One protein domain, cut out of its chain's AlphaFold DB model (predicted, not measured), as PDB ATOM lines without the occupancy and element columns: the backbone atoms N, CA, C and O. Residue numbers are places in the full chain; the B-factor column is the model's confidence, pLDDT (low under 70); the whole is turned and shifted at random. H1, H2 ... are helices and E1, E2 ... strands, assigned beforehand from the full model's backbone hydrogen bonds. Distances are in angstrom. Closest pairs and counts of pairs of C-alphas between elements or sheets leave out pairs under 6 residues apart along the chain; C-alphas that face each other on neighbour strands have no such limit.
ATOM      1  N   LEU A  32     -38.104  39.525 -48.544       96.62
ATOM      2  CA  LEU A  32     -36.841  39.521 -47.821       96.62
ATOM      3  C   LEU A  32     -37.028  39.983 -46.377       96.62
ATOM      4  O   LEU A  32     -37.857  40.850 -46.086       96.62
ATOM      5  N   GLU A  33     -36.187  39.452 -45.496       94.50
ATOM      6  CA  GLU A  33     -36.124  39.856 -44.087       94.50
ATOM      7  C   GLU A  33     -35.426  41.212 -43.906       94.50
ATOM      8  O   GLU A  33     -35.792  42.012 -43.044       94.50
ATOM      9  N   ALA A  34     -34.427  41.495 -44.745       94.38
ATOM     10  CA  ALA A  34     -33.604  42.693 -44.662       94.38
ATOM     11  C   ALA A  34     -33.299  43.277 -46.045       94.38
ATOM     12  O   ALA A  34     -33.373  42.600 -47.070       94.38
ATOM     13  N   VAL A  35     -32.941  44.563 -46.062       93.94
ATOM     14  CA  VAL A  35     -32.477  45.243 -47.276       93.94
ATOM     15  C   VAL A  35     -31.061  44.741 -47.589       93.94
ATOM     16  O   VAL A  35     -30.177  44.937 -46.753       93.94
ATOM     17  N   PRO A  36     -30.814  44.115 -48.753       92.56
ATOM     18  CA  PRO A  36     -29.477  43.651 -49.105       92.56
ATOM     19  C   PRO A  36     -28.545  44.829 -49.429       92.56
ATOM     20  O   PRO A  36     -28.991  45.930 -49.753       92.56
ATOM     21  N   GLY A  37     -27.230  44.601 -49.392       91.88
ATOM     22  CA  GLY A  37     -26.236  45.634 -49.723       91.88
ATOM     23  C   GLY A  37     -26.191  46.020 -51.208       91.88
ATOM     24  O   GLY A  37     -25.643  47.059 -51.553       91.88
ATOM     25  N   CYS A  38     -26.780  45.201 -52.081       92.19
ATOM     26  CA  CYS A  38     -26.703  45.334 -53.536       92.19
ATOM     27  C   CYS A  38     -27.852  46.151 -54.163       92.19
ATOM     28  O   CYS A  38     -28.016  46.118 -55.376       92.19
ATOM     29  N   VAL A  39     -28.714  46.805 -53.372       94.69
ATOM     30  CA  VAL A  39     -29.925  47.465 -53.899       94.69
ATOM     31  C   VAL A  39     -29.576  48.551 -54.915       94.69
ATOM     32  O   VAL A  39     -28.911  49.527 -54.578       94.69
ATOM     33  N   GLU A  40     -30.110  48.424 -56.130       94.88
ATOM     34  CA  GLU A  40     -29.984  49.425 -57.192       94.88
ATOM     35  C   GLU A  40     -30.962  50.582 -56.975       94.88
ATOM     36  O   GLU A  40     -30.614  51.750 -57.142       94.88
ATOM     37  N   ALA A  41     -32.205  50.266 -56.588       95.56
ATOM     38  CA  ALA A  41     -33.243  51.267 -56.372       95.56
ATOM     39  C   ALA A  41     -34.251  50.861 -55.290       95.56
ATOM     40  O   ALA A  41     -34.595  49.691 -55.128       95.56
ATOM     41  N   LYS A  42     -34.782  51.865 -54.586       96.69
ATOM     42  CA  LYS A  42     -35.934  51.743 -53.684       96.69
ATOM     43  C   LYS A  42     -37.136  52.380 -54.368       96.69
ATOM     44  O   LYS A  42     -37.093  53.562 -54.690       96.69
ATOM     45  N   MET A  43     -38.189  51.606 -54.592       96.75
ATOM     46  CA  MET A  43     -39.313  52.004 -55.447       96.75
ATOM     47  C   MET A  43     -40.524  52.520 -54.668       96.75
ATOM     48  O   MET A  43     -41.501  52.940 -55.272       96.75
ATOM     49  N   GLY A  44     -40.459  52.527 -53.336       96.44
ATOM     50  CA  GLY A  44     -41.561  52.945 -52.473       96.44
ATOM     51  C   GLY A  44     -42.124  51.781 -51.670       96.44
ATOM     52  O   GLY A  44     -41.491  50.731 -51.549       96.44
ATOM     53  N   ARG A  45     -43.292  51.989 -51.062       97.88
ATOM     54  CA  ARG A  45     -43.931  50.996 -50.195       97.88
ATOM     55  C   ARG A  45     -45.206  50.465 -50.818       97.88
ATOM     56  O   ARG A  45     -45.933  51.206 -51.467       97.88
ATOM     57  N   VAL A  46     -45.480  49.197 -50.549       98.31
ATOM     58  CA  VAL A  46     -46.739  48.534 -50.885       98.31
ATOM     59  C   VAL A  46     -47.318  47.905 -49.629       98.31
ATOM     60  O   VAL A  46     -46.581  47.363 -48.805       98.31
ATOM     61  N   SER A  47     -48.640  47.960 -49.505       98.12
ATOM     62  CA  SER A  47     -49.354  47.392 -48.365       98.12
ATOM     63  C   SER A  47     -50.470  46.490 -48.856       98.12
ATOM     64  O   SER A  47     -51.207  46.828 -49.783       98.12
ATOM     65  N   VAL A  48     -50.600  45.328 -48.228       98.31
ATOM     66  CA  VAL A  48     -51.632  44.347 -48.551       98.31
ATOM     67  C   VAL A  48     -52.297  43.860 -47.280       98.31
ATOM     68  O   VAL A  48     -51.665  43.734 -46.237       98.31
ATOM     69  N   SER A  49     -53.580  43.533 -47.381       97.38
ATOM     70  CA  SER A  49     -54.312  42.855 -46.320       97.38
ATOM     71  C   SER A  49     -55.182  41.735 -46.876       97.38
ATOM     72  O   SER A  49     -55.583  41.747 -48.052       97.38
ATOM     73  N   ILE A  50     -55.441  40.738 -46.035       95.62
ATOM     74  CA  ILE A  50     -56.381  39.647 -46.284       95.62
ATOM     75  C   ILE A  50     -57.179  39.348 -45.013       95.62
ATOM     76  O   ILE A  50     -56.674  39.482 -43.901       95.62
ATOM     77  N   GLY A  51     -58.419  38.894 -45.193       92.69
ATOM     78  CA  GLY A  51     -59.316  38.595 -44.078       92.69
ATOM     79  C   GLY A  51     -59.990  39.839 -43.505       92.69
ATOM     80  O   GLY A  51     -60.103  40.860 -44.184       92.69
ATOM     81  N   SER A  52     -60.468  39.733 -42.268       88.00
ATOM     82  CA  SER A  52     -61.212  40.791 -41.583       88.00
ATOM     83  C   SER A  52     -60.756  40.921 -40.139       88.00
ATOM     84  O   SER A  52     -60.626  39.915 -39.442       88.00
ATOM     85  N   LYS A  53     -60.558  42.165 -39.683       85.38
ATOM     86  CA  LYS A  53     -60.324  42.463 -38.263       85.38
ATOM     87  C   LYS A  53     -61.560  42.170 -37.405       85.38
ATOM     88  O   LYS A  53     -61.417  41.967 -36.204       85.38
ATOM     89  N   ASP A  54     -62.754  42.118 -38.004       82.12
ATOM     90  CA  ASP A  54     -63.926  41.573 -37.320       82.12
ATOM     91  C   ASP A  54     -63.785  40.052 -37.232       82.12
ATOM     92  O   ASP A  54     -64.031  39.313 -38.187       82.12
ATOM     93  N   THR A  55     -63.338  39.598 -36.067       64.94
ATOM     94  CA  THR A  55     -63.058  38.197 -35.769       64.94
ATOM     95  C   THR A  55     -64.329  37.364 -35.575       64.94
ATOM     96  O   THR A  55     -64.241  36.131 -35.514       64.94
ATOM     97  N   ARG A  56     -65.529  37.975 -35.534       69.06
ATOM     98  CA  ARG A  56     -66.802  37.244 -35.418       69.06
ATOM     99  C   ARG A  56     -67.069  36.437 -36.686       69.06
ATOM    100  O   ARG A  56     -67.486  36.954 -37.714       69.06
ATOM    101  N   GLY A  57     -66.831  35.131 -36.610       67.12
ATOM    102  CA  GLY A  57     -67.045  34.227 -37.742       67.12
ATOM    103  C   GLY A  57     -65.983  34.329 -38.842       67.12
ATOM    104  O   GLY A  57     -66.140  33.689 -39.884       67.12
ATOM    105  N   ALA A  58     -64.886  35.065 -38.612       75.75
ATOM    106  CA  ALA A  58     -63.771  35.127 -39.550       75.75
ATOM    107  C   ALA A  58     -63.229  33.717 -39.829       75.75
ATOM    108  O   ALA A  58     -63.010  32.911 -38.915       75.75
ATOM    109  N   ARG A  59     -63.036  33.406 -41.114       80.44
ATOM    110  CA  ARG A  59     -62.332  32.196 -41.550       80.44
ATOM    111  C   ARG A  59     -60.834  32.468 -41.469       80.44
ATOM    112  O   ARG A  59     -60.393  33.517 -41.929       80.44
ATOM    113  N   GLY A  60     -60.077  31.521 -40.916       87.25
ATOM    114  CA  GLY A  60     -58.623  31.629 -40.835       87.25
ATOM    115  C   GLY A  60     -58.000  31.877 -42.211       87.25
ATOM    116  O   GLY A  60     -58.337  31.199 -43.188       87.25
ATOM    117  N   VAL A  61     -57.102  32.852 -42.286       92.62
ATOM    118  CA  VAL A  61     -56.326  33.203 -43.476       92.62
ATOM    119  C   VAL A  61     -54.915  32.609 -43.404       92.62
ATOM    120  O   VAL A  61     -54.500  32.069 -42.382       92.62
ATOM    121  N   SER A  62     -54.192  32.640 -44.527       93.69
ATOM    122  CA  SER A  62     -52.873  32.015 -44.677       93.69
ATOM    123  C   SER A  62     -51.797  33.064 -44.941       93.69
ATOM    124  O   SER A  62     -51.974  33.913 -45.817       93.69
ATOM    125  N   TYR A  63     -50.671  32.950 -44.230       95.19
ATOM    126  CA  TYR A  63     -49.476  33.755 -44.483       95.19
ATOM    127  C   TYR A  63     -48.943  33.575 -45.901       95.19
ATOM    128  O   TYR A  63     -48.659  34.582 -46.538       95.19
ATOM    129  N   GLN A  64     -48.938  32.351 -46.440       96.06
ATOM    130  CA  GLN A  64     -48.548  32.091 -47.832       96.06
ATOM    131  C   GLN A  64     -49.302  33.005 -48.800       96.06
ATOM    132  O   GLN A  64     -48.708  33.741 -49.581       96.06
ATOM    133  N   ARG A  65     -50.630  33.069 -48.658       95.94
ATOM    134  CA  ARG A  65     -51.471  33.914 -49.511       95.94
ATOM    135  C   ARG A  65     -51.217  35.412 -49.302       95.94
ATOM    136  O   ARG A  65     -51.343  36.183 -50.253       95.94
ATOM    137  N   ALA A  66     -50.916  35.840 -48.076       97.06
ATOM    138  CA  ALA A  66     -50.589  37.237 -47.786       97.06
ATOM    139  C   ALA A  66     -49.246  37.637 -48.418       97.06
ATOM    140  O   ALA A  66     -49.162  38.687 -49.053       97.06
ATOM    141  N   PHE A  67     -48.232  36.778 -48.298       97.75
ATOM    142  CA  PHE A  67     -46.906  36.966 -48.880       97.75
ATOM    143  C   PHE A  67     -46.949  36.936 -50.409       97.75
ATOM    144  O   PHE A  67     -46.403  37.838 -51.035       97.75
ATOM    145  N   ASP A  68     -47.692  36.005 -51.013       97.06
ATOM    146  CA  ASP A  68     -47.912  35.974 -52.465       97.06
ATOM    147  C   ASP A  68     -48.562  37.270 -52.962       97.06
ATOM    148  O   ASP A  68     -48.209  37.802 -54.015       97.06
ATOM    149  N   LYS A  69     -49.527  37.805 -52.202       97.62
ATOM    150  CA  LYS A  69     -50.186  39.076 -52.525       97.62
ATOM    151  C   LYS A  69     -49.213  40.253 -52.409       97.62
ATOM    152  O   LYS A  69     -49.258  41.140 -53.257       97.62
ATOM    153  N   LEU A  70     -48.337  40.256 -51.403       98.19
ATOM    154  CA  LEU A  70     -47.301  41.277 -51.226       98.19
ATOM    155  C   LEU A  70     -46.259  41.224 -52.354       98.19
ATOM    156  O   LEU A  70     -45.932  42.259 -52.929       98.19
ATOM    157  N   ALA A  71     -45.787  40.027 -52.703       97.56
ATOM    158  CA  ALA A  71     -44.851  39.789 -53.798       97.56
ATOM    159  C   ALA A  71     -45.418  40.271 -55.141       97.56
ATOM    160  O   ALA A  71     -44.741  40.980 -55.884       97.56
ATOM    161  N   ARG A  72     -46.690  39.960 -55.426       97.50
ATOM    162  CA  ARG A  72     -47.391  40.464 -56.619       97.50
ATOM    163  C   ARG A  72     -47.506  41.984 -56.612       97.50
ATOM    164  O   ARG A  72     -47.136  42.607 -57.596       97.50
ATOM    165  N   ALA A  73     -47.918  42.586 -55.494       97.44
ATOM    166  CA  ALA A  73     -48.003  44.042 -55.385       97.44
ATOM    167  C   ALA A  73     -46.642  44.726 -55.616       97.44
ATOM    168  O   ALA A  73     -46.581  45.788 -56.228       97.44
ATOM    169  N   ALA A  74     -45.545  44.117 -55.161       97.25
ATOM    170  CA  ALA A  74     -44.198  44.613 -55.420       97.25
ATOM    171  C   ALA A  74     -43.787  44.479 -56.896       97.25
ATOM    172  O   ALA A  74     -43.192  45.412 -57.439       97.25
ATOM    173  N   ALA A  75     -44.140  43.363 -57.544       96.31
ATOM    174  CA  ALA A  75     -43.934  43.156 -58.977       96.31
ATOM    175  C   ALA A  75     -44.698  44.195 -59.814       96.31
ATOM    176  O   ALA A  75     -44.120  44.822 -60.700       96.31
ATOM    177  N   ASP A  76     -45.970  44.434 -59.480       96.12
ATOM    178  CA  ASP A  76     -46.830  45.426 -60.140       96.12
ATOM    179  C   ASP A  76     -46.289  46.855 -59.956       96.12
ATOM    180  O   ASP A  76     -46.458  47.714 -60.819       96.12
ATOM    181  N   HIS A  77     -45.573  47.102 -58.855       95.88
ATOM    182  CA  HIS A  77     -44.866  48.353 -58.575       95.88
ATOM    183  C   HIS A  77     -43.466  48.423 -59.235       95.88
ATOM    184  O   HIS A  77     -42.693  49.355 -58.994       95.88
ATOM    185  N   GLY A  78     -43.126  47.437 -60.070       94.19
ATOM    186  CA  GLY A  78     -41.903  47.364 -60.865       94.19
ATOM    187  C   GLY A  78     -40.662  46.887 -60.111       94.19
ATOM    188  O   GLY A  78     -39.560  47.010 -60.648       94.19
ATOM    189  N   GLY A  79     -40.798  46.372 -58.887       95.06
ATOM    190  CA  GLY A  79     -39.695  45.766 -58.141       95.06
ATOM    191  C   GLY A  79     -39.457  44.309 -58.519       95.06
ATOM    192  O   GLY A  79     -40.344  43.634 -59.034       95.06
ATOM    193  N   ASN A  80     -38.260  43.810 -58.219       94.88
ATOM    194  CA  ASN A  80     -37.930  42.385 -58.324       94.88
ATOM    195  C   ASN A  80     -37.616  41.740 -56.964       94.88
ATOM    196  O   ASN A  80     -37.316  40.554 -56.924       94.88
ATOM    197  N   ALA A  81     -37.721  42.490 -55.864       95.56
ATOM    198  CA  ALA A  81     -37.746  41.986 -54.493       95.56
ATOM    199  C   ALA A  81     -38.551  42.942 -53.593       95.56
ATOM    200  O   ALA A  81     -38.737  44.122 -53.912       95.56
ATOM    201  N   VAL A  82     -39.026  42.449 -52.449       97.75
ATOM    202  CA  VAL A  82     -39.729  43.266 -51.450       97.75
ATOM    203  C   VAL A  82     -39.238  42.945 -50.052       97.75
ATOM    204  O   VAL A  82     -39.174  41.790 -49.667       97.75
ATOM    205  N   VAL A  83     -38.891  43.956 -49.266       97.94
ATOM    206  CA  VAL A  83     -38.434  43.771 -47.882       97.94
ATOM    207  C   VAL A  83     -39.617  43.973 -46.951       97.94
ATOM    208  O   VAL A  83     -40.204  45.056 -46.967       97.94
ATOM    209  N   LEU A  84     -39.965  42.983 -46.127       98.19
ATOM    210  CA  LEU A  84     -41.044  43.146 -45.150       98.19
ATOM    211  C   LEU A  84     -40.648  44.209 -44.117       98.19
ATOM    212  O   LEU A  84     -39.549  44.190 -43.564       98.19
ATOM    213  N   ARG A  85     -41.540  45.167 -43.865       97.69
ATOM    214  CA  ARG A  85     -41.312  46.277 -42.928       97.69
ATOM    215  C   ARG A  85     -42.265  46.249 -41.753       97.69
ATOM    216  O   ARG A  85     -41.852  46.576 -40.646       97.69
ATOM    217  N   GLN A  86     -43.520  45.895 -42.002       96.62
ATOM    218  CA  GLN A  86     -44.530  45.796 -40.960       96.62
ATOM    219  C   GLN A  86     -45.391  44.564 -41.172       96.62
ATOM    220  O   GLN A  86     -45.643  44.141 -42.303       96.62
ATOM    221  N   HIS A  87     -45.851  44.022 -40.055       96.69
ATOM    222  CA  HIS A  87     -46.736  42.881 -39.992       96.69
ATOM    223  C   HIS A  87     -47.747  43.114 -38.874       96.69
ATOM    224  O   HIS A  87     -47.375  43.446 -37.750       96.69
ATOM    225  N   GLU A  88     -49.016  42.915 -39.198       95.19
ATOM    226  CA  GLU A  88     -50.119  42.884 -38.250       95.19
ATOM    227  C   GLU A  88     -50.939  41.621 -38.516       95.19
ATOM    228  O   GLU A  88     -51.281  41.327 -39.664       95.19
ATOM    229  N   ALA A  89     -51.298  40.897 -37.460       93.12
ATOM    230  CA  ALA A  89     -52.232  39.785 -37.535       93.12
ATOM    231  C   ALA A  89     -53.238  39.875 -36.390       93.12
ATOM    232  O   ALA A  89     -52.883  40.273 -35.287       93.12
ATOM    233  N   ALA A  90     -54.490  39.507 -36.661       89.94
ATOM    234  CA  ALA A  90     -55.511  39.391 -35.626       89.94
ATOM    235  C   ALA A  90     -55.969  37.939 -35.534       89.94
ATOM    236  O   ALA A  90     -56.487  37.379 -36.510       89.94
ATOM    237  N   TYR A  91     -55.781  37.332 -34.366       86.12
ATOM    238  CA  TYR A  91     -56.181  35.957 -34.115       86.12
ATOM    239  C   TYR A  91     -57.573  35.885 -33.494       86.12
ATOM    240  O   TYR A  91     -58.027  36.774 -32.776       86.12
ATOM    241  N   VAL A  92     -58.281  34.801 -33.808       78.75
ATOM    242  CA  VAL A  92     -59.602  34.527 -33.245       78.75
ATOM    243  C   VAL A  92     -59.433  33.524 -32.114       78.75
ATOM    244  O   VAL A  92     -58.841  32.462 -32.306       78.75
ATOM    245  N   THR A  93     -60.003  33.809 -30.948       72.81
ATOM    246  CA  THR A  93     -60.188  32.795 -29.910       72.81
ATOM    247  C   THR A  93     -61.561  32.149 -30.085       72.81
ATOM    248  O   THR A  93     -62.592  32.819 -30.148       72.81
ATOM    249  N   ARG A  94     -61.601  30.820 -30.202       71.19
ATOM    250  CA  ARG A  94     -62.841  30.035 -30.255       71.19
ATOM    251  C   ARG A  94     -62.856  29.071 -29.082       71.19
ATOM    252  O   ARG A  94     -61.917  28.305 -28.891       71.19
ATOM    253  N   SER A  95     -63.915  29.110 -28.275       68.31
ATOM    254  CA  SER A  95     -64.091  28.202 -27.131       68.31
ATOM    255  C   SER A  95     -62.870  28.149 -26.196       68.31
ATOM    256  O   SER A  95     -62.423  27.070 -25.811       68.31
ATOM    257  N   LYS A  96     -62.312  29.321 -25.852       69.19
ATOM    258  CA  LYS A  96     -61.106  29.484 -25.011       69.19
ATOM    259  C   LYS A  96     -59.810  28.892 -25.596       69.19
ATOM    260  O   LYS A  96     -58.824  28.765 -24.877       69.19
ATOM    261  N   LYS A  97     -59.787  28.541 -26.885       71.50
ATOM    262  CA  LYS A  97     -58.579  28.132 -27.614       71.50
ATOM    263  C   LYS A  97     -58.280  29.137 -28.720       71.50
ATOM    264  O   LYS A  97     -59.190  29.571 -29.423       71.50
ATOM    265  N   LEU A  98     -57.012  29.508 -28.863       74.81
ATOM    266  CA  LEU A  98     -56.559  30.306 -29.998       74.81
ATOM    267  C   LEU A  98     -56.654  29.457 -31.269       74.81
ATOM    268  O   LEU A  98     -56.177  28.319 -31.282       74.81
ATOM    269  N   ASP A  99     -57.273  29.992 -32.318       76.06
ATOM    270  CA  ASP A  99     -57.184  29.389 -33.645       76.06
ATOM    271  C   ASP A  99     -55.737  29.537 -34.150       76.06
ATOM    272  O   ASP A  99     -55.187  30.637 -34.078       76.06
ATOM    273  N   PRO A 100     -55.085  28.465 -34.642       73.44
ATOM    274  CA  PRO A 100     -53.723  28.559 -35.164       73.44
ATOM    275  C   PRO A 100     -53.616  29.464 -36.398       73.44
ATOM    276  O   PRO A 100     -52.510  29.852 -36.768       73.44
ATOM    277  N   ARG A 101     -54.735  29.790 -37.059       83.62
ATOM    278  CA  ARG A 101     -54.759  30.699 -38.202       83.62
ATOM    279  C   ARG A 101     -55.372  32.044 -37.816       83.62
ATOM    280  O   ARG A 101     -56.483  32.077 -37.280       83.62
ATOM    281  N   PRO A 102     -54.714  33.165 -38.152       89.94
ATOM    282  CA  PRO A 102     -55.291  34.478 -37.907       89.94
ATOM    283  C   PRO A 102     -56.530  34.693 -38.784       89.94
ATOM    284  O   PRO A 102     -56.629  34.145 -39.878       89.94
ATOM    285  N   GLY A 103     -57.486  35.499 -38.325       91.38
ATOM    286  CA  GLY A 103     -58.638  35.939 -39.124       91.38
ATOM    287  C   GLY A 103     -58.316  37.116 -40.052       91.38
ATOM    288  O   GLY A 103     -59.046  37.369 -41.012       91.38
ATOM    289  N   TYR A 104     -57.204  37.804 -39.786       93.94
ATOM    290  CA  TYR A 104     -56.702  38.944 -40.543       93.94
ATOM    291  C   TYR A 104     -55.179  38.941 -40.575       93.94
ATOM    292  O   TYR A 104     -54.548  38.682 -39.554       93.94
ATOM    293  N   ILE A 105     -54.609  39.290 -41.726       96.31
ATOM    294  CA  ILE A 105     -53.185  39.594 -41.879       96.31
ATOM    295  C   ILE A 105     -53.066  40.878 -42.701       96.31
ATOM    296  O   ILE A 105     -53.691  40.985 -43.759       96.31
ATOM    297  N   ALA A 106     -52.227  41.809 -42.258       97.81
ATOM    298  CA  ALA A 106     -51.719  42.914 -43.057       97.81
ATOM    299  C   ALA A 106     -50.193  42.943 -43.063       97.81
ATOM    300  O   ALA A 106     -49.544  42.704 -42.046       97.81
ATOM    301  N   LEU A 107     -49.639  43.245 -44.234       98.44
ATOM    302  CA  LEU A 107     -48.207  43.341 -44.479       98.44
ATOM    303  C   LEU A 107     -47.910  44.663 -45.190       98.44
ATOM    304  O   LEU A 107     -48.615  45.029 -46.132       98.44
ATOM    305  N   GLU A 108     -46.841  45.336 -44.774       98.50
ATOM    306  CA  GLU A 108     -46.230  46.452 -45.505       98.50
ATOM    307  C   GLU A 108     -44.818  46.049 -45.924       98.50
ATOM    308  O   GLU A 108     -44.032  45.564 -45.105       98.50
ATOM    309  N   GLY A 109     -44.486  46.282 -47.191       98.25
ATOM    310  CA  GLY A 109     -43.178  45.995 -47.757       98.25
ATOM    311  C   GLY A 109     -42.552  47.205 -48.444       98.25
ATOM    312  O   GLY A 109     -43.246  48.032 -49.032       98.25
ATOM    313  N   LEU A 110     -41.223  47.296 -48.391       98.44
ATOM    314  CA  LEU A 110     -40.427  48.204 -49.217       98.44
ATOM    315  C   LEU A 110     -40.093  47.495 -50.530       98.44
ATOM    316  O   LEU A 110     -39.374  46.497 -50.524       98.44
ATOM    317  N   VAL A 111     -40.577  48.032 -51.644       98.25
ATOM    318  CA  VAL A 111     -40.280  47.524 -52.983       98.25
ATOM    319  C   VAL A 111     -38.875  47.958 -53.373       98.25
ATOM    320  O   VAL A 111     -38.531  49.142 -53.277       98.25
ATOM    321  N   ILE A 112     -38.056  47.008 -53.809       97.00
ATOM    322  CA  ILE A 112     -36.678  47.259 -54.220       97.00
ATOM    323  C   ILE A 112     -36.389  46.637 -55.584       97.00
ATOM    324  O   ILE A 112     -37.059  45.704 -56.037       97.00
ATOM    325  N   ARG A 113     -35.349  47.169 -56.219       95.44
ATOM    326  CA  ARG A 113     -34.695  46.574 -57.374       95.44
ATOM    327  C   ARG A 113     -33.295  46.126 -56.974       95.44
ATOM    328  O   ARG A 113     -32.525  46.926 -56.439       95.44
ATOM    329  N   VAL A 114     -32.998  44.859 -57.208       93.81
ATOM    330  CA  VAL A 114     -31.660  44.266 -57.092       93.81
ATOM    331  C   VAL A 114     -31.138  43.904 -58.487       93.81
ATOM    332  O   VAL A 114     -31.960  43.707 -59.388       93.81
ATOM    333  N   PRO A 115     -29.814  43.790 -58.680       90.62
ATOM    334  CA  PRO A 115     -29.238  43.389 -59.955       90.62
ATOM    335  C   PRO A 115     -29.789  42.038 -60.405       90.62
ATOM    336  O   PRO A 115     -29.994  41.136 -59.591       90.62
ATOM    337  N   THR A 116     -30.012  41.883 -61.712       80.38
ATOM    338  CA  THR A 116     -30.510  40.626 -62.299       80.38
ATOM    339  C   THR A 116     -29.543  39.464 -62.063       80.38
ATOM    340  O   THR A 116     -29.978  38.325 -61.907       80.38
ATOM    341  N   ASP A 117     -28.240  39.752 -61.970       75.31
ATOM    342  CA  ASP A 117     -27.237  38.797 -61.495       75.31
ATOM    343  C   ASP A 117     -27.238  38.731 -59.960       75.31
ATOM    344  O   ASP A 117     -26.328  39.187 -59.256       75.31
ATOM    345  N   ALA A 118     -28.328  38.174 -59.435       64.25
ATOM    346  CA  ALA A 118     -28.555  38.027 -58.007       64.25
ATOM    347  C   ALA A 118     -27.546  37.077 -57.335       64.25
ATOM    348  O   ALA A 118     -27.475  37.068 -56.113       64.25
ATOM    349  N   ALA A 119     -26.731  36.316 -58.084       67.00
ATOM    350  CA  ALA A 119     -25.700  35.445 -57.507       67.00
ATOM    351  C   ALA A 119     -24.618  36.238 -56.752       67.00
ATOM    352  O   ALA A 119     -23.992  35.726 -55.826       67.00
ATOM    353  N   THR A 120     -24.442  37.512 -57.106       68.94
ATOM    354  CA  THR A 120     -23.571  38.452 -56.385       68.94
ATOM    355  C   THR A 120     -24.254  39.108 -55.183       68.94
ATOM    356  O   THR A 120     -23.594  39.748 -54.363       68.94
ATOM    357  N   CYS A 121     -25.571  38.943 -55.051       83.50
ATOM    358  CA  CYS A 121     -26.361  39.549 -54.000       83.50
ATOM    359  C   CYS A 121     -26.868  38.508 -53.000       83.50
ATOM    360  O   CYS A 121     -27.754  37.709 -53.289       83.50
ATOM    361  N   ALA A 122     -26.350  38.560 -51.775       86.50
ATOM    362  CA  ALA A 122     -26.867  37.744 -50.684       86.50
ATOM    363  C   ALA A 122     -28.288  38.203 -50.304       86.50
ATOM    364  O   ALA A 122     -28.471  39.172 -49.563       86.50
ATOM    365  N   LEU A 123     -29.301  37.516 -50.837       89.88
ATOM    366  CA  LEU A 123     -30.707  37.739 -50.512       89.88
ATOM    367  C   LEU A 123     -31.123  36.828 -49.353       89.88
ATOM    368  O   LEU A 123     -31.129  35.607 -49.484       89.88
ATOM    369  N   ALA A 124     -31.518  37.425 -48.231       92.69
ATOM    370  CA  ALA A 124     -32.141  36.707 -47.123       92.69
ATOM    371  C   ALA A 124     -33.651  36.601 -47.375       92.69
ATOM    372  O   ALA A 124     -34.428  37.454 -46.933       92.69
ATOM    373  N   ALA A 125     -34.045  35.602 -48.168       93.62
ATOM    374  CA  ALA A 125     -35.450  35.296 -48.406       93.62
ATOM    375  C   ALA A 125     -36.108  34.801 -47.116       93.62
ATOM    376  O   ALA A 125     -35.524  34.026 -46.363       93.62
ATOM    377  N   MET A 126     -37.331  35.257 -46.876       94.94
ATOM    378  CA  MET A 126     -38.083  34.893 -45.691       94.94
ATOM    379  C   MET A 126     -38.711  33.511 -45.846       94.94
ATOM    380  O   MET A 126     -39.410  33.240 -46.823       94.94
ATOM    381  N   ASP A 127     -38.510  32.667 -44.838       95.50
ATOM    382  CA  ASP A 127     -39.266  31.431 -44.670       95.50
ATOM    383  C   ASP A 127     -40.652  31.767 -44.097       95.50
ATOM    384  O   ASP A 127     -40.789  32.210 -42.951       95.50
ATOM    385  N   VAL A 128     -41.684  31.611 -44.930       94.44
ATOM    386  CA  VAL A 128     -43.061  32.002 -44.602       94.44
ATOM    387  C   VAL A 128     -43.666  31.102 -43.526       94.44
ATOM    388  O   VAL A 128     -44.410  31.595 -42.676       94.44
ATOM    389  N   ASP A 129     -43.334  29.811 -43.524       93.81
ATOM    390  CA  ASP A 129     -43.847  28.862 -42.537       93.81
ATOM    391  C   ASP A 129     -43.204  29.129 -41.174       93.81
ATOM    392  O   ASP A 129     -43.909  29.311 -40.176       93.81
ATOM    393  N   ALA A 130     -41.880  29.307 -41.139       94.12
ATOM    394  CA  ALA A 130     -41.180  29.687 -39.916       94.12
ATOM    395  C   ALA A 130     -41.655  31.055 -39.386       94.12
ATOM    396  O   ALA A 130     -41.757  31.265 -38.174       94.12
ATOM    397  N   PHE A 131     -41.970  32.005 -40.275       94.69
ATOM    398  CA  PHE A 131     -42.556  33.293 -39.896       94.69
ATOM    399  C   PHE A 131     -43.951  33.135 -39.273       94.69
ATOM    400  O   PHE A 131     -44.255  33.774 -38.258       94.69
ATOM    401  N   ALA A 132     -44.798  32.289 -39.863       92.06
ATOM    402  CA  ALA A 132     -46.144  32.021 -39.374       92.06
ATOM    403  C   ALA A 132     -46.118  31.396 -37.971       92.06
ATOM    404  O   ALA A 132     -46.847  31.844 -37.085       92.06
ATOM    405  N   GLU A 133     -45.239  30.417 -37.745       91.25
ATOM    406  CA  GLU A 133     -45.068  29.768 -36.442       91.25
ATOM    407  C   GLU A 133     -44.620  30.752 -35.358       91.25
ATOM    408  O   GLU A 133     -45.226  30.802 -34.284       91.25
ATOM    409  N   ARG A 134     -43.610  31.588 -35.649       91.19
ATOM    410  CA  ARG A 134     -43.150  32.631 -34.717       91.19
ATOM    411  C   ARG A 134     -44.258  33.629 -34.389       91.19
ATOM    412  O   ARG A 134     -44.433  33.985 -33.225       91.19
ATOM    413  N   SER A 135     -45.026  34.045 -35.396       90.38
ATOM    414  CA  SER A 135     -46.126  35.001 -35.225       90.38
ATOM    415  C   SER A 135     -47.245  34.434 -34.348       90.38
ATOM    416  O   SER A 135     -47.718  35.109 -33.437       90.38
ATOM    417  N   ALA A 136     -47.638  33.178 -34.573       86.19
ATOM    418  CA  ALA A 136     -48.640  32.508 -33.749       86.19
ATOM    419  C   ALA A 136     -48.130  32.240 -32.322       86.19
ATOM    420  O   ALA A 136     -48.900  32.313 -31.367       86.19
ATOM    421  N   GLY A 137     -46.839  31.934 -32.157       83.81
ATOM    422  CA  GLY A 137     -46.207  31.758 -30.849       83.81
ATOM    423  C   GLY A 137     -46.251  33.030 -29.999       83.81
ATOM    424  O   GLY A 137     -46.703  32.976 -28.855       83.81
ATOM    425  N   ALA A 138     -45.859  34.168 -30.578       84.31
ATOM    426  CA  ALA A 138     -45.853  35.462 -29.894       84.31
ATOM    427  C   ALA A 138     -47.256  35.888 -29.416       84.31
ATOM    428  O   ALA A 138     -47.419  36.324 -28.277       84.31
ATOM    429  N   GLU A 139     -48.284  35.681 -30.245       83.62
ATOM    430  CA  GLU A 139     -49.677  35.965 -29.871       83.62
ATOM    431  C   GLU A 139     -50.125  35.133 -28.656       83.62
ATOM    432  O   GLU A 139     -50.765  35.625 -27.724       83.62
ATOM    433  N   ARG A 140     -49.768  33.843 -28.632       79.00
ATOM    434  CA  ARG A 140     -50.130  32.938 -27.525       79.00
ATOM    435  C   ARG A 140     -49.494  33.374 -26.210       79.00
ATOM    436  O   ARG A 140     -50.118  33.225 -25.155       79.00
ATOM    437  N   GLU A 141     -48.270  33.881 -26.264       76.31
ATOM    438  CA  GLU A 141     -47.554  34.392 -25.097       76.31
ATOM    439  C   GLU A 141     -48.207  35.663 -24.540       76.31
ATOM    440  O   GLU A 141     -48.414  35.749 -23.326       76.31
ATOM    441  N   GLN A 142     -48.620  36.596 -25.408       76.94
ATOM    442  CA  GLN A 142     -49.358  37.797 -24.997       76.94
ATOM    443  C   GLN A 142     -50.653  37.444 -24.262       76.94
ATOM    444  O   GLN A 142     -50.817  37.830 -23.105       76.94
ATOM    445  N   ILE A 143     -51.507  36.604 -24.856       72.06
ATOM    446  CA  ILE A 143     -52.784  36.200 -24.242       72.06
ATOM    447  C   ILE A 143     -52.566  35.491 -22.894       72.06
ATOM    448  O   ILE A 143     -53.346  35.651 -21.953       72.06
ATOM    449  N   THR A 144     -51.513  34.676 -22.776       69.12
ATOM    450  CA  THR A 144     -51.198  33.976 -21.519       69.12
ATOM    451  C   THR A 144     -50.740  34.944 -20.431       69.12
ATOM    452  O   THR A 144     -51.087  34.761 -19.265       69.12
ATOM    453  N   THR A 145     -49.960  35.957 -20.802       70.00
ATOM    454  CA  THR A 145     -49.443  36.966 -19.873       70.00
ATOM    455  C   THR A 145     -50.561  37.886 -19.395       70.00
ATOM    456  O   THR A 145     -50.705  38.066 -18.190       70.00
ATOM    457  N   GLU A 146     -51.415  38.367 -20.302       66.88
ATOM    458  CA  GLU A 146     -52.588  39.179 -19.951       66.88
ATOM    459  C   GLU A 146     -53.541  38.433 -19.006       66.88
ATOM    460  O   GLU A 146     -54.007  39.000 -18.022       66.88
ATOM    461  N   ASN A 147     -53.769  37.133 -19.225       60.09
ATOM    462  CA  ASN A 147     -54.623  36.325 -18.346       60.09
ATOM    463  C   ASN A 147     -54.035  36.069 -16.948       60.09
ATOM    464  O   ASN A 147     -54.784  35.704 -16.046       60.09
ATOM    465  N   LYS A 148     -52.717  36.215 -16.747       56.34
ATOM    466  CA  LYS A 148     -52.072  36.059 -15.429       56.34
ATOM    467  C   LYS A 148     -52.097  37.337 -14.589       56.34
ATOM    468  O   LYS A 148     -51.754  37.280 -13.413       56.34
ATOM    469  N   SER A 149     -52.463  38.475 -15.175       53.44
ATOM    470  CA  SER A 149     -52.475  39.779 -14.503       53.44
ATOM    471  C   SER A 149     -53.809  40.125 -13.823       53.44
ATOM    472  O   SER A 149     -53.995  41.280 -13.443       53.44
TER     473      SER A 149
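AT A GLANCE: This is residues 32 to 149 of the 150 residues of an uncharacterized protein of Lysobacter ruishenii (UniProt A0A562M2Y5). A long, twisted sheet of three strands has H1 packed on one face, while H2 slants over the E2-E3 hairpin, and residues 144 to 149, of which 144 to 148 belong to H2, stick out free. The printed part has 118 residues, with two named helices and three named strands in the order E1, H1, E2, E3, H2; the sheet runs E1, E3, E2, antiparallel, and the class is mixed. It is a rod spanning 51 by 25 by 20 A, only just loose, close to compact, with a radius of gyration of the C-alphas of 16.4 A.

HOW THE PARTS SIT: Edge strand E1, residues 41 to 51, is antiparallel to inner strand E3, residues 97 to 113; N 43 and O 111 are within hydrogen-bond range at 2.8 A. H1, residues 63 to 76, is on one face of this sheet, two layers; its closest C-alphas to E3 are Ala 74 and Val 111, 5.5 A. E2, residues 81 to 94, bends by 63 degrees at residue 85 and forms a hairpin with E3, with N 88 and O 106 at 2.9 A. E1, H1 and E2 form a split strand-helix-strand unit, E3 between its strands, with a right-handed crossover. H2, residues 128 to 148, is on the sheet at a height of 8.5 A; its closest C-alphas to E3 are Ala 136 and Pro 100, 6.6 A. Residues 63 to 67 of H1 touch H2 at a steep tilt of 55 degrees, closest at C-alphas Tyr 63 and Ala 132, 6.3 A. In H1 and H2 every O i to N i+4 pair is within hydrogen-bond range.

IN THESE COORDINATES: E1 begins at C-alpha 41 (-33.243, 51.267, -56.372) and spans 31.5 A; H1 spans 19.7 A, E2 36.9 A, E3 42.4 A and H2 30.8 A, ending at C-alpha 148 (-52.072, 36.059, -15.429).

THE WHOLE: The C-alphas farthest apart, Asp 117 and Ser 149, are 53.3 A apart. The printed part has no cut; links E1 to H1 and E3 to H2 are long. The model's pLDDT is under 70 at residues 55 to 57, 95 to 96, 118 to 120, 144 and 146 to 149.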